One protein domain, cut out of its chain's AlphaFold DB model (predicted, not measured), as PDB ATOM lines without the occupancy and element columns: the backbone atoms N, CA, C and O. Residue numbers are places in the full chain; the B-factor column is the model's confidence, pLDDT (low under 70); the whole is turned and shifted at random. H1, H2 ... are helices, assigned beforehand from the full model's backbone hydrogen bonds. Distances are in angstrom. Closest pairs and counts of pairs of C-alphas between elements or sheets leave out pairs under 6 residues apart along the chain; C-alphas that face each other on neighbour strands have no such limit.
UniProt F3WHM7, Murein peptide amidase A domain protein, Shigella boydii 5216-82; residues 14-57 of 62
ATOM      1  N   SER A  14      10.551  16.601 -18.931       95.38
ATOM      2  CA  SER A  14      10.937  18.013 -18.915       95.38
ATOM      3  C   SER A  14       9.740  18.928 -18.652       95.38
ATOM      4  O   SER A  14       8.586  18.582 -18.911       95.38
ATOM      5  N   PHE A  15      10.032  20.149 -18.203       96.44
ATOM      6  CA  PHE A  15       9.014  21.186 -18.056       96.44
ATOM      7  C   PHE A  15       8.269  21.453 -19.375       96.44
ATOM      8  O   PHE A  15       7.050  21.582 -19.374       96.44
ATOM      9  N   GLY A  16       8.979  21.444 -20.511       95.12
ATOM     10  CA  GLY A  16       8.370  21.602 -21.832       95.12
ATOM     11  C   GLY A  16       7.404  20.467 -22.186       95.12
ATOM     12  O   GLY A  16       6.306  20.740 -22.668       95.12
ATOM     13  N   SER A  17       7.770  19.212 -21.895       94.81
ATOM     14  CA  SER A  17       6.885  18.054 -22.092       94.81
ATOM     15  C   SER A  17       5.627  18.152 -21.227       94.81
ATOM     16  O   SER A  17       4.523  17.985 -21.732       94.81
ATOM     17  N   TRP A  18       5.778  18.523 -19.954       96.44
ATOM     18  CA  TRP A  18       4.644  18.722 -19.052       96.44
ATOM     19  C   TRP A  18       3.721  19.871 -19.497       96.44
ATOM     20  O   TRP A  18       2.499  19.748 -19.444       96.44
ATOM     21  N   CYS A  19       4.279  20.985 -19.986       97.56
ATOM     22  CA  CYS A  19       3.482  22.070 -20.559       97.56
ATOM     23  C   CYS A  19       2.697  21.620 -21.799       97.56
ATOM     24  O   CYS A  19       1.537  22.007 -21.948       97.56
ATOM     25  N   ALA A  20       3.298  20.794 -22.662       95.19
ATOM     26  CA  ALA A  20       2.629  20.256 -23.843       95.19
ATOM     27  C   ALA A  20       1.421  19.379 -23.472       95.19
ATOM     28  O   ALA A  20       0.355  19.554 -24.064       95.19
ATOM     29  N   ASP A  21       1.542  18.533 -22.441       97.31
ATOM     30  CA  ASP A  21       0.435  17.706 -21.930       97.31
ATOM     31  C   ASP A  21      -0.773  18.549 -21.471       97.31
ATOM     32  O   ASP A  21      -1.922  18.107 -21.536       97.31
ATOM     33  N   LEU A  22      -0.526  19.789 -21.035       98.00
ATOM     34  CA  LEU A  22      -1.539  20.740 -20.566       98.00
ATOM     35  C   LEU A  22      -1.988  21.758 -21.628       98.00
ATOM     36  O   LEU A  22      -2.771  22.656 -21.312       98.00
ATOM     37  N   ASN A  23      -1.512  21.651 -22.873       97.31
ATOM     38  CA  ASN A  23      -1.696  22.664 -23.922       97.31
ATOM     39  C   ASN A  23      -1.223  24.080 -23.518       97.31
ATOM     40  O   ASN A  23      -1.775  25.087 -23.969       97.31
ATOM     41  N   LEU A  24      -0.195  24.175 -22.673       98.19
ATOM     42  CA  LEU A  24       0.435  25.438 -22.293       98.19
ATOM     43  C   LEU A  24       1.618  25.728 -23.222       98.19
ATOM     44  O   LEU A  24       2.519  24.906 -23.380       98.19
ATOM     45  N   HIS A  25       1.643  26.918 -23.829       96.50
ATOM     46  CA  HIS A  25       2.751  27.309 -24.698       96.50
ATOM     47  C   HIS A  25       3.999  27.634 -23.867       96.50
ATOM     48  O   HIS A  25       4.029  28.629 -23.143       96.50
ATOM     49  N   CYS A  26       5.029  26.796 -23.985       96.50
ATOM     50  CA  CYS A  26       6.309  26.951 -23.304       96.50
ATOM     51  C   CYS A  26       7.416  27.243 -24.323       96.50
ATOM     52  O   CYS A  26       7.562  26.521 -25.308       96.50
ATOM     53  N   ILE A  27       8.213  28.283 -24.066       96.19
ATOM     54  CA  ILE A  27       9.392  28.647 -24.860       96.19
ATOM     55  C   ILE A  27      10.612  28.588 -23.946       96.19
ATOM     56  O   ILE A  27      10.646  29.259 -22.916       96.19
ATOM     57  N   THR A  28      11.632  27.838 -24.355       96.31
ATOM     58  CA  THR A  28      12.933  27.825 -23.682       96.31
ATOM     59  C   THR A  28      13.887  28.779 -24.392       96.31
ATOM     60  O   THR A  28      14.125  28.648 -25.593       96.31
ATOM     61  N   ALA A  29      14.444  29.742 -23.656       96.25
ATOM     62  CA  ALA A  29      15.470  30.655 -24.153       96.25
ATOM     63  C   ALA A  29      16.827  30.309 -23.522       96.25
ATOM     64  O   ALA A  29      17.118  30.718 -22.403       96.25
ATOM     65  N   GLU A  30      17.654  29.558 -24.249       96.44
ATOM     66  CA  GLU A  30      18.968  29.099 -23.774       96.44
ATOM     67  C   GLU A  30      20.054  30.154 -24.009       96.44
ATOM     68  O   GLU A  30      20.423  30.433 -25.151       96.44
ATOM     69  N   PHE A  31      20.589  30.752 -22.944       96.38
ATOM     70  CA  PHE A  31      21.700  31.698 -23.075       96.38
ATOM     71  C   PHE A  31      22.986  30.975 -23.511       96.38
ATOM     72  O   PHE A  31      23.200  29.816 -23.150       96.38
ATOM     73  N   PRO A  32      23.878  31.642 -24.270       97.12
ATOM     74  CA  PRO A  32      25.211  31.097 -24.494       97.12
ATOM     75  C   PRO A  32      25.970  31.002 -23.160       97.12
ATOM     76  O   PRO A  32      25.586  31.666 -22.195       97.12
ATOM     77  N   PRO A  33      27.087  30.258 -23.093       98.06
ATOM     78  CA  PRO A  33      28.008  30.360 -21.968       98.06
ATOM     79  C   PRO A  33      28.485  31.812 -21.816       98.06
ATOM     80  O   PRO A  33      29.242  32.314 -22.645       98.06
ATOM     81  N   ILE A  34      27.992  32.499 -20.789       98.00
ATOM     82  CA  ILE A  34      28.239  33.918 -20.530       98.00
ATOM     83  C   ILE A  34      28.277  34.148 -19.019       98.00
ATOM     84  O   ILE A  34      27.561  33.484 -18.265       98.00
ATOM     85  N   SER A  35      29.121  35.071 -18.561       98.56
ATOM     86  CA  SER A  35      29.134  35.464 -17.153       98.56
ATOM     87  C   SER A  35      27.896  36.297 -16.816       98.56
ATOM     88  O   SER A  35      27.307  36.949 -17.680       98.56
ATOM     89  N   SER A  36      27.507  36.318 -15.542       98.44
ATOM     90  CA  SER A  36      26.406  37.175 -15.089       98.44
ATOM     91  C   SER A  36      26.696  38.663 -15.302       98.44
ATOM     92  O   SER A  36      25.768  39.417 -15.577       98.44
ATOM     93  N   ASP A  37      27.966  39.069 -15.215       98.44
ATOM     94  CA  ASP A  37      28.419  40.441 -15.463       98.44
ATOM     95  C   ASP A  37      28.159  40.852 -16.921       98.44
ATOM     96  O   ASP A  37      27.373  41.762 -17.181       98.44
ATOM     97  N   GLU A  38      28.680  40.090 -17.892       98.44
ATOM     98  CA  GLU A  38      28.462  40.391 -19.312       98.44
ATOM     99  C   GLU A  38      26.978  40.259 -19.693       98.44
ATOM    100  O   GLU A  38      26.460  41.064 -20.468       98.44
ATOM    101  N   ALA A  39      26.254  39.281 -19.138       98.19
ATOM    102  CA  ALA A  39      24.826  39.116 -19.406       98.19
ATOM    103  C   ALA A  39      23.987  40.305 -18.918       98.19
ATOM    104  O   ALA A  39      23.032  40.696 -19.599       98.19
ATOM    105  N   SER A  40      24.352  40.880 -17.769       98.00
ATOM    106  CA  SER A  40      23.669  42.042 -17.191       98.00
ATOM    107  C   SER A  40      23.856  43.297 -18.035       98.00
ATOM    108  O   SER A  40      22.981  44.148 -18.039       98.00
ATOM    109  N   GLU A  41      24.924  43.396 -18.819       97.94
ATOM    110  CA  GLU A  41      25.093  44.501 -19.768       97.94
ATOM    111  C   GLU A  41      24.447  44.177 -21.123       97.94
ATOM    112  O   GLU A  41      23.646  44.939 -21.673       97.94
ATOM    113  N   LYS A  42      24.745  42.994 -21.663       97.75
ATOM    114  CA  LYS A  42      24.392  42.604 -23.034       97.75
ATOM    115  C   LYS A  42      22.912  42.296 -23.229       97.75
ATOM    116  O   LYS A  42      22.371  42.561 -24.303       97.75
ATOM    117  N   TYR A  43      22.257  41.712 -22.225       97.94
ATOM    118  CA  TYR A  43      20.885  41.208 -22.344       97.94
ATOM    119  C   TYR A  43      19.864  41.958 -21.494       97.94
ATOM    120  O   TYR A  43      18.665  41.722 -21.667       97.94
ATOM    121  N   LEU A  44      20.284  42.900 -20.645       98.06
ATOM    122  CA  LEU A  44      19.365  43.669 -19.802       98.06
ATOM    123  C   LEU A  44      18.290  44.391 -20.610       98.06
ATOM    124  O   LEU A  44      17.119  44.338 -20.244       98.06
ATOM    125  N   PHE A  45      18.647  44.993 -21.746       97.25
ATOM    126  CA  PHE A  45      17.662  45.652 -22.604       97.25
ATOM    127  C   PHE A  45      16.598  44.676 -23.131       97.25
ATOM    128  O   PHE A  45      15.400  44.961 -23.072       97.25
ATOM    129  N   ALA A  46      17.016  43.504 -23.618       96.31
ATOM    130  CA  ALA A  46      16.099  42.484 -24.120       96.31
ATOM    131  C   ALA A  46      15.209  41.925 -22.997       96.31
ATOM    132  O   ALA A  46      13.995  41.821 -23.174       96.31
ATOM    133  N   MET A  47      15.790  41.643 -21.828       97.94
ATOM    134  CA  MET A  47      15.062  41.137 -20.664       97.94
ATOM    135  C   MET A  47      14.042  42.161 -20.147       97.94
ATOM    136  O   MET A  47      12.885  41.819 -19.913       97.94
ATOM    137  N   ALA A  48      14.422  43.438 -20.053       97.75
ATOM    138  CA  ALA A  48      13.517  44.510 -19.644       97.75
ATOM    139  C   ALA A  48      12.351  44.692 -20.628       97.75
ATOM    140  O   ALA A  48      11.222  44.958 -20.214       97.75
ATOM    141  N   ASN A  49      12.596  44.519 -21.930       96.56
ATOM    142  CA  ASN A  49      11.535  44.560 -22.934       96.56
ATOM    143  C   ASN A  49      10.607  43.346 -22.867       96.56
ATOM    144  O   ASN A  49       9.406  43.516 -23.065       96.56
ATOM    145  N   LEU A  50      11.124  42.158 -22.541       96.44
ATOM    146  CA  LEU A  50      10.310  40.953 -22.378       96.44
ATOM    147  C   LEU A  50       9.266  41.114 -21.263       96.44
ATOM    148  O   LEU A  50       8.114  40.729 -21.448       96.44
ATOM    149  N   LEU A  51       9.631  41.762 -20.153       97.69
ATOM    150  CA  LEU A  51       8.723  42.018 -19.022       97.69
ATOM    151  C   LEU A  51       7.506  42.886 -19.379       97.69
ATOM    152  O   LEU A  51       6.520  42.898 -18.647       97.69
ATOM    153  N   ARG A  52       7.573  43.623 -20.491       96.25
ATOM    154  CA  ARG A  52       6.510  44.517 -20.974       96.25
ATOM    155  C   ARG A  52       6.066  44.197 -22.400       96.25
ATOM    156  O   ARG A  52       5.490  45.054 -23.065       96.25
ATOM    157  N   TRP A  53       6.395  43.006 -22.890       95.50
ATOM    158  CA  TRP A  53       6.137  42.635 -24.271       95.50
ATOM    159  C   TRP A  53       4.638  42.480 -24.534       95.50
ATOM    160  O   TRP A  53       3.916  41.830 -23.774       95.50
ATOM    161  N   HIS A  54       4.183  43.018 -25.663       95.75
ATOM    162  CA  HIS A  54       2.876  42.722 -26.229       95.75
ATOM    163  C   HIS A  54       2.998  42.338 -27.712       95.75
ATOM    164  O   HIS A  54       3.878  42.848 -28.404       95.75
ATOM    165  N   PRO A  55       2.064  41.541 -28.272       91.62
ATOM    166  CA  PRO A  55       2.106  41.140 -29.684       91.62
ATOM    167  C   PRO A  55       2.201  42.318 -30.666       91.62
ATOM    168  O   PRO A  55       2.863  42.234 -31.694       91.62
ATOM    169  N   LYS A  56       1.584  43.453 -30.320       82.75
ATOM    170  CA  LYS A  56       1.646  44.702 -31.093       82.75
ATOM    171  C   LYS A  56       3.058  45.295 -31.204       82.75
ATOM    172  O   LYS A  56       3.327  46.029 -32.149       82.75
ATOM    173  N   ASP A  57       3.957  44.980 -30.272       77.38
ATOM    174  CA  ASP A  57       5.341  45.460 -30.294       77.38
ATOM    175  C   ASP A  57       6.187  44.736 -31.346       77.38
ATOM    176  O   ASP A  57       7.167  45.302 -31.823       77.38
TER     177      ASP A  57
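What this domain is: This is residues 14 to 57 of the 62 residues of the protein "Murein peptide amidase A domain protein" of Shigella boydii 5216-82 (UniProt F3WHM7). The printed part is a flat, open hook: H2 and H3 make a corner at one end, and a long outstretched link, residues 22 to 35, runs from it to the lone helix H1 at the other end. After the corner the chain folds back through H3, and residues 50 to 56, of which 50 belongs to H3, stick out as a tail. The printed part has 44 residues with three named helices, in the order H1, H2, H3, and no named strand; the class is all helix, with under half of the residues, 21 of 44, in named elements. It is only just loose, close to extended, with a radius of gyration of the C-alphas of 13.9 A, and spans 36 by 30 by 11 A.

How they stand to each other: H2, residues 36 to 42, and H3, residues 44 to 50, meet only through their link. H1, residues 15 to 21, is apart from H2. H1 is also apart from H3. In H1, H2 and H3 every O i to N i+4 pair is within hydrogen-bond range.

Where its parts are: The three helices have 7 residues each. H2 measures 9.8 A from first to last C-alpha and begins with C-alpha 36 at (26.406, 37.175, -15.089). H3 measures 9.8 A and ends with C-alpha 50 at (10.310, 40.953, -22.378). H1 measures 10.0 A and begins with C-alpha 15 at (9.014, 21.186, -18.056).

The domain as a whole: The two C-alphas farthest apart are those of Asp 21 and Asp 37, at 36.6 A. The link from H1 to H2 is long, with 14 residues, and the link from H2 to H3 is tight, with 1 residue. The printed part has no cut. Its mean pLDDT is 96.1, and no printed residue is under 70.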